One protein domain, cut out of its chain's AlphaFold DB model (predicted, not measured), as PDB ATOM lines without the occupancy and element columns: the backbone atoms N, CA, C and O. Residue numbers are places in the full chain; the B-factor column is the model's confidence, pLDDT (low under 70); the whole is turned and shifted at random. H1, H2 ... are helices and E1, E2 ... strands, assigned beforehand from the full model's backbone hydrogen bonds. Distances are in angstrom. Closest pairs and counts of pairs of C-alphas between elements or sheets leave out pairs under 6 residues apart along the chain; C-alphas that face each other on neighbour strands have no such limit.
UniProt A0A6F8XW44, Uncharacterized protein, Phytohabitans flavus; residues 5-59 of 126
ATOM      1  N   GLU A   5      14.067   5.518   2.793       96.94
ATOM      2  CA  GLU A   5      15.215   6.425   2.857       96.94
ATOM      3  C   GLU A   5      15.269   7.192   4.182       96.94
ATOM      4  O   GLU A   5      16.352   7.401   4.729       96.94
ATOM      5  N   ALA A   6      14.117   7.550   4.758       97.19
ATOM      6  CA  ALA A   6      14.065   8.164   6.085       97.19
ATOM      7  C   ALA A   6      14.620   7.227   7.171       97.19
ATOM      8  O   ALA A   6      15.423   7.641   8.006       97.19
ATOM      9  N   ALA A   7      14.227   5.950   7.144       97.44
ATOM     10  CA  ALA A   7      14.712   4.946   8.086       97.44
ATOM     11  C   ALA A   7      16.221   4.711   7.936       97.44
ATOM     12  O   ALA A   7      16.948   4.712   8.933       97.44
ATOM     13  N   ARG A   8      16.712   4.613   6.691       96.75
ATOM     14  CA  ARG A   8      18.150   4.527   6.394       96.75
ATOM     15  C   ARG A   8      18.927   5.727   6.923       96.75
ATOM     16  O   ARG A   8      19.948   5.534   7.576       96.75
ATOM     17  N   ALA A   9      18.448   6.944   6.669       96.56
ATOM     18  CA  ALA A   9      19.111   8.172   7.106       96.56
ATOM     19  C   ALA A   9      19.217   8.269   8.637       96.56
ATOM     20  O   ALA A   9      20.197   8.795   9.156       96.56
ATOM     21  N   LEU A  10      18.231   7.726   9.356       95.75
ATOM     22  CA  LEU A  10      18.203   7.689  10.819       95.75
ATOM     23  C   LEU A  10      18.927   6.472  11.422       95.75
ATOM     24  O   LEU A  10      18.976   6.344  12.643       95.75
ATOM     25  N   GLY A  11      19.476   5.571  10.600       96.56
ATOM     26  CA  GLY A  11      20.134   4.348  11.072       96.56
ATOM     27  C   GLY A  11      19.174   3.309  11.662       96.56
ATOM     28  O   GLY A  11      19.597   2.431  12.411       96.56
ATOM     29  N   ILE A  12      17.881   3.391  11.335       96.44
ATOM     30  CA  ILE A  12      16.841   2.489  11.838       96.44
ATOM     31  C   ILE A  12      16.595   1.408  10.781       96.44
ATOM     32  O   ILE A  12      15.843   1.610   9.832       96.44
ATOM     33  N   GLY A  13      17.249   0.254  10.929       94.50
ATOM     34  CA  GLY A  13      17.107  -0.880   9.999       94.50
ATOM     35  C   GLY A  13      15.970  -1.852  10.334       94.50
ATOM     36  O   GLY A  13      15.561  -2.642   9.490       94.50
ATOM     37  N   THR A  14      15.459  -1.815  11.565       94.12
ATOM     38  CA  THR A  14      14.353  -2.652  12.049       94.12
ATOM     39  C   THR A  14      13.584  -1.912  13.141       94.12
ATOM     40  O   THR A  14      14.118  -0.994  13.762       94.12
ATOM     41  N   VAL A  15      12.338  -2.319  13.384       96.31
ATOM     42  CA  VAL A  15      11.510  -1.837  14.502       96.31
ATOM     43  C   VAL A  15      11.670  -2.676  15.772       96.31
ATOM     44  O   VAL A  15      11.121  -2.333  16.818       96.31
ATOM     45  N   THR A  16      12.439  -3.766  15.709       94.25
ATOM     46  CA  THR A  16      12.825  -4.533  16.897       94.25
ATOM     47  C   THR A  16      13.593  -3.628  17.863       94.25
ATOM     48  O   THR A  16      14.551  -2.973  17.461       94.25
ATOM     49  N   GLY A  17      13.184  -3.598  19.134       93.12
ATOM     50  CA  GLY A  17      13.753  -2.691  20.140       93.12
ATOM     51  C   GLY A  17      13.042  -1.340  20.250       93.12
ATOM     52  O   GLY A  17      13.555  -0.454  20.926       93.12
ATOM     53  N   GLU A  18      11.879  -1.192  19.602       95.31
ATOM     54  CA  GLU A  18      10.972  -0.042  19.738       95.31
ATOM     55  C   GLU A  18      11.672   1.312  19.510       95.31
ATOM     56  O   GLU A  18      11.657   2.193  20.379       95.31
ATOM     57  N   PRO A  19      12.314   1.502  18.340       97.00
ATOM     58  CA  PRO A  19      13.016   2.739  18.052       97.00
ATOM     59  C   PRO A  19      12.055   3.927  18.091       97.00
ATOM     60  O   PRO A  19      10.890   3.842  17.689       97.00
ATOM     61  N   ARG A  20      12.565   5.064  18.568       96.81
ATOM     62  CA  ARG A  20      11.811   6.312  18.685       96.81
ATOM     63  C   ARG A  20      12.502   7.431  17.928       96.81
ATOM     64  O   ARG A  20      13.726   7.490  17.877       96.81
ATOM     65  N   ILE A  21      11.701   8.337  17.387       95.88
ATOM     66  CA  ILE A  21      12.158   9.531  16.678       95.88
ATOM     67  C   ILE A  21      11.596  10.777  17.350       95.88
ATOM     68  O   ILE A  21      10.494  10.755  17.901       95.88
ATOM     69  N   TRP A  22      12.364  11.860  17.312       94.62
ATOM     70  CA  TRP A  22      11.932  13.154  17.820       94.62
ATOM     71  C   TRP A  22      11.314  13.969  16.687       94.62
ATOM     72  O   TRP A  22      11.993  14.285  15.713       94.62
ATOM     73  N   LEU A  23      10.033  14.307  16.809       92.12
ATOM     74  CA  LEU A  23       9.290  15.104  15.832       92.12
ATOM     75  C   LEU A  23       8.409  16.103  16.579       92.12
ATOM     76  O   LEU A  23       7.851  15.768  17.617       92.12
ATOM     77  N   GLY A  24       8.290  17.338  16.085       88.06
ATOM     78  CA  GLY A  24       7.340  18.313  16.647       88.06
ATOM     79  C   GLY A  24       7.498  18.599  18.150       88.06
ATOM     80  O   GLY A  24       6.534  18.989  18.796       88.06
ATOM     81  N   GLY A  25       8.686  18.385  18.728       91.75
ATOM     82  CA  GLY A  25       8.921  18.578  20.164       91.75
ATOM     83  C   GLY A  25       8.514  17.400  21.056       91.75
ATOM     84  O   GLY A  25       8.407  17.583  22.269       91.75
ATOM     85  N   ARG A  26       8.295  16.201  20.498       93.31
ATOM     86  CA  ARG A  26       7.996  14.991  21.277       93.31
ATOM     87  C   ARG A  26       8.572  13.711  20.659       93.31
ATOM     88  O   ARG A  26       8.949  13.672  19.487       93.31
ATOM     89  N   TRP A  27       8.650  12.654  21.469       95.25
ATOM     90  CA  TRP A  27       9.084  11.324  21.033       95.25
ATOM     91  C   TRP A  27       7.914  10.526  20.455       95.25
ATOM     92  O   TRP A  27       6.891  10.376  21.117       95.25
ATOM     93  N   TYR A  28       8.115   9.935  19.278       95.31
ATOM     94  CA  TYR A  28       7.184   8.995  18.652       95.31
ATOM     95  C   TYR A  28       7.836   7.640  18.433       95.31
ATOM     96  O   TYR A  28       8.994   7.565  18.023       95.31
ATOM     97  N   ALA A  29       7.076   6.568  18.656       96.00
ATOM     98  CA  ALA A  29       7.505   5.212  18.340       96.00
ATOM     99  C   ALA A  29       7.426   4.935  16.831       96.00
ATOM    100  O   ALA A  29       6.459   5.293  16.152       96.00
ATOM    101  N   VAL A  30       8.439   4.252  16.301       97.00
ATOM    102  CA  VAL A  30       8.460   3.784  14.916       97.00
ATOM    103  C   VAL A  30       7.896   2.368  14.869       97.00
ATOM    104  O   VAL A  30       8.565   1.402  15.212       97.00
ATOM    105  N   ILE A  31       6.656   2.252  14.402       95.94
ATOM    106  CA  ILE A  31       5.931   0.970  14.321       95.94
ATOM    107  C   ILE A  31       6.156   0.199  13.010       95.94
ATOM    108  O   ILE A  31       5.697  -0.927  12.870       95.94
ATOM    109  N   GLY A  32       6.820   0.806  12.024       96.75
ATOM    110  CA  GLY A  32       7.064   0.177  10.728       96.75
ATOM    111  C   GLY A  32       7.969   1.009   9.828       96.75
ATOM    112  O   GLY A  32       8.072   2.229  10.003       96.75
ATOM    113  N   ILE A  33       8.590   0.331   8.865       97.50
ATOM    114  CA  ILE A  33       9.425   0.903   7.804       97.50
ATOM    115  C   ILE A  33       8.829   0.454   6.470       97.50
ATOM    116  O   ILE A  33       8.538  -0.731   6.293       97.50
ATOM    117  N   LEU A  34       8.609   1.390   5.549       95.69
ATOM    118  CA  LEU A  34       8.123   1.066   4.212       95.69
ATOM    119  C   LEU A  34       9.211   0.401   3.359       95.69
ATOM    120  O   LEU A  34      10.404   0.645   3.533       95.69
ATOM    121  N   HIS A  35       8.773  -0.397   2.386       94.31
ATOM    122  CA  HIS A  35       9.609  -0.735   1.233       94.31
ATOM    123  C   HIS A  35       9.848   0.522   0.375       94.31
ATOM    124  O   HIS A  35       9.029   1.440   0.451       94.31
ATOM    125  N   PRO A  36      10.912   0.560  -0.450       93.94
ATOM    126  CA  PRO A  36      11.168   1.684  -1.351       93.94
ATOM    127  C   PRO A  36       9.961   2.027  -2.244       93.94
ATOM    128  O   PRO A  36       9.341   1.144  -2.842       93.94
ATOM    129  N   VAL A  37       9.653   3.316  -2.352       89.75
ATOM    130  CA  VAL A  37       8.565   3.927  -3.122       89.75
ATOM    131  C   VAL A  37       9.160   4.855  -4.184       89.75
ATOM    132  O   VAL A  37       9.123   6.082  -4.090       89.75
ATOM    133  N   GLU A  38       9.664   4.258  -5.263       86.19
ATOM    134  CA  GLU A  38      10.351   4.976  -6.352       86.19
ATOM    135  C   GLU A  38       9.494   6.061  -7.021       86.19
ATOM    136  O   GLU A  38      10.003   7.100  -7.436       86.19
ATOM    137  N   LEU A  39       8.179   5.831  -7.123       85.94
ATOM    138  CA  LEU A  39       7.243   6.760  -7.767       85.94
ATOM    139  C   LEU A  39       6.914   7.993  -6.916       85.94
ATOM    140  O   LEU A  39       6.352   8.949  -7.447       85.94
ATOM    141  N   ALA A  40       7.231   7.969  -5.621       88.38
ATOM    142  CA  ALA A  40       7.001   9.085  -4.710       88.38
ATOM    143  C   ALA A  40       8.184   9.228  -3.736       88.38
ATOM    144  O   ALA A  40       8.058   8.888  -2.553       88.38
ATOM    145  N   PRO A  41       9.341   9.737  -4.208       90.69
ATOM    146  CA  PRO A  41      10.532   9.921  -3.377       90.69
ATOM    147  C   PRO A  41      10.292  10.783  -2.130       90.69
ATOM    148  O   PRO A  41      11.012  10.671  -1.140       90.69
ATOM    149  N   GLU A  42       9.296  11.666  -2.163       90.94
ATOM    150  CA  GLU A  42       8.858  12.446  -1.011       90.94
ATOM    151  C   GLU A  42       8.229  11.584   0.095       90.94
ATOM    152  O   GLU A  42       8.409  11.910   1.264       90.94
ATOM    153  N   ILE A  43       7.556  10.475  -0.241       93.12
ATOM    154  CA  ILE A  43       7.035   9.509   0.741       93.12
ATOM    155  C   ILE A  43       8.189   8.695   1.329       93.12
ATOM    156  O   ILE A  43       8.251   8.500   2.543       93.12
ATOM    157  N   ASP A  44       9.145   8.278   0.495       94.88
ATOM    158  CA  ASP A  44      10.316   7.510   0.939       94.88
ATOM    159  C   ASP A  44      11.203   8.259   1.933       94.88
ATOM    160  O   ASP A  44      11.843   7.649   2.792       94.88
ATOM    161  N   ARG A  45      11.217   9.589   1.838       94.88
ATOM    162  CA  ARG A  45      11.979  10.478   2.721       94.88
ATOM    163  C   ARG A  45      11.145  11.052   3.868       94.88
ATOM    164  O   ARG A  45      11.637  11.921   4.584       94.88
ATOM    165  N   ALA A  46       9.911  10.587   4.064       94.94
ATOM    166  CA  ALA A  46       9.007  11.111   5.081       94.94
ATOM    167  C   ALA A  46       8.842  10.182   6.293       94.94
ATOM    168  O   ALA A  46       9.016   8.962   6.230       94.94
ATOM    169  N   ALA A  47       8.427  10.782   7.410       95.25
ATOM    170  CA  ALA A  47       7.756  10.077   8.492       95.25
ATOM    171  C   ALA A  47       6.239  10.154   8.264       95.25
ATOM    172  O   ALA A  47       5.691  11.231   8.036       95.25
ATOM    173  N   LEU A  48       5.569   9.008   8.332       94.19
ATOM    174  CA  LEU A  48       4.127   8.883   8.136       94.19
ATOM    175  C   LEU A  48       3.449   8.691   9.489       94.19
ATOM    176  O   LEU A  48       3.736   7.724  10.207       94.19
ATOM    177  N   ILE A  49       2.540   9.604   9.813       94.25
ATOM    178  CA  ILE A  49       1.716   9.590  11.022       94.25
ATOM    179  C   ILE A  49       0.241   9.439  10.639       94.25
ATOM    180  O   ILE A  49      -0.160   9.807   9.536       94.25
ATOM    181  N   GLY A  50      -0.557   8.866  11.537       91.00
ATOM    182  CA  GLY A  50      -2.003   8.769  11.338       91.00
ATOM    183  C   GLY A  50      -2.673  10.144  11.386       91.00
ATOM    184  O   GLY A  50      -2.146  11.069  12.003       91.00
ATOM    185  N   PHE A  51      -3.847  10.266  10.762       91.44
ATOM    186  CA  PHE A  51      -4.586  11.531  10.693       91.44
ATOM    187  C   PHE A  51      -4.975  12.092  12.063       91.44
ATOM    188  O   PHE A  51      -4.869  13.295  12.260       91.44
ATOM    189  N   GLU A  52      -5.371  11.236  13.009       91.06
ATOM    190  CA  GLU A  52      -5.691  11.642  14.385       91.06
ATOM    191  C   GLU A  52      -4.488  12.332  15.046       91.06
ATOM    192  O   GLU A  52      -4.571  13.490  15.442       91.06
ATOM    193  N   MET A  53      -3.322  11.683  15.021       91.38
ATOM    194  CA  MET A  53      -2.086  12.254  15.560       91.38
ATOM    195  C   MET A  53      -1.640  13.515  14.802       91.38
ATOM    196  O   MET A  53      -1.109  14.451  15.396       91.38
ATOM    197  N   ALA A  54      -1.857  13.563  13.485       92.81
ATOM    198  CA  ALA A  54      -1.581  14.752  12.687       92.81
ATOM    199  C   ALA A  54      -2.468  15.935  13.103       92.81
ATOM    200  O   ALA A  54      -1.990  17.069  13.139       92.81
ATOM    201  N   ALA A  55      -3.739  15.692  13.429       92.81
ATOM    202  CA  ALA A  55      -4.661  16.725  13.889       92.81
ATOM    203  C   ALA A  55      -4.282  17.225  15.290       92.81
ATOM    204  O   ALA A  55      -4.129  18.431  15.486       92.81
ATOM    205  N   GLU A  56      -4.066  16.305  16.232       92.25
ATOM    206  CA  GLU A  56      -3.771  16.623  17.633       92.25
ATOM    207  C   GLU A  56      -2.425  17.333  17.811       92.25
ATOM    208  O   GLU A  56      -2.349  18.368  18.477       92.25
ATOM    209  N   ASP A  57      -1.367  16.816  17.184       91.62
ATOM    210  CA  ASP A  57      -0.003  17.278  17.455       91.62
ATOM    211  C   ASP A  57       0.541  18.232  16.392       91.62
ATOM    212  O   ASP A  57       1.382  19.084  16.686       91.62
ATOM    213  N   PHE A  58       0.078  18.098  15.148       90.38
ATOM    214  CA  PHE A  58       0.619  18.829  13.997       90.38
ATOM    215  C   PHE A  58      -0.384  19.790  13.357       90.38
ATOM    216  O   PHE A  58      -0.071  20.396  12.333       90.38
ATOM    217  N   ARG A  59      -1.555  19.987  13.984       91.38
ATOM    218  CA  ARG A  59      -2.606  20.917  13.537       91.38
ATOM    219  C   ARG A  59      -3.074  20.650  12.105       91.38
ATOM    220  O   ARG A  59      -3.378  21.585  11.368       91.38
TER     221      ARG A  59
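What this domain is: This is residues 5 to 59 of the 126 residues of an uncharacterized protein of Phytohabitans flavus (UniProt A0A6F8XW44). This is a flat, openly built model of short elements with few contacts between them: a two-stranded hairpin, E1 and E2, lies toward one end, the short helices H1 and H2 lie near each other toward the other, and the longest helix, H3, is away from both, with residues 50 to 56 sticking out free. Unnamed stretches join these parts, one of them running from E2 to H2 through residues 30 to 40, another from H2 to H3 through residues 45 to 50. The printed part has 55 residues, under half of them in named elements, with three named helices and two named strands in the order H1, E1, E2, H2, H3; the sheet has the order E1 - E2 and is antiparallel. The class is mixed, helices and strands, and the whole is only just compact, close to loose, with a radius of gyration of the C-alphas of 11.7 A and spans of 29 by 28 by 15 A.

Where its parts are: Start at the first printed residue and find C-alpha 5 at (15.215, 6.425, 2.857); there H1 begins, residues 5 to 9, and it is 6.0 A from first to last C-alpha. Read on through residues 10 to 19 to C-alpha 20 at (11.811, 6.312, 18.685), where E1 begins; it holds residues 20 to 23 and is 9.6 A long. Past Gly 24 and Gly 25 comes E2, residues 26 to 29, which is 10.2 A long. After residues 30 to 40 look for H2 at residues 41 to 44, 4.9 A from first to last C-alpha. H3 follows at residues 51 to 58, 9.6 A long, and ends with C-alpha 58 at (0.619, 18.829, 13.997), one residue before the last printed one, Arg 59.

How they stand to each other: Begin with the sheet, a hairpin of E1 and E2, whose N-to-C directions are antiparallel at 142 degrees. C-alphas 20 and 29, which face each other, are 4.5 A apart, and so do C-alphas 22 and 27, at 4.7 A. In the backbone atoms of this pair, look for N 21 and O 28, 2.9 A apart and within hydrogen-bond range, and for N 26 and O 23, also at 2.9 A. Go next to H1 and H2, which are close but not clearly touching, with 2 pairs of C-alphas within 8 A; the closest C-alphas are those of Glu 5 and Asp 44, 5.4 A apart. H3 touches no helix and is apart from H1, H2, E1 and E2. Other pairs are apart too, among them H1 and E2, and E1 and H2. In H1 and H3 every O i to N i+4 pair is within hydrogen-bond range, while H2, with four residues, is too short for such a pair and has its one O i to N i+3 pair within range.

The domain as a whole: The two C-alphas farthest apart in the domain are those of Gly 25 and Leu 39, at 30.4 A. From the first printed C-alpha, that of Glu 5, to the last, that of Arg 59, the distance is 25.3 A. The printed part runs from residue 5 to residue 59 and has no cut. Of its links, the one from E1 to E2 is tight, those from H1 to E1 and from H2 to H3 are short, and the one from E2 to H2 is long, with 11 residues between them. Look along the B-factor column and you will find a mean pLDDT of 93.8 over the printed part; no printed residue is under 70.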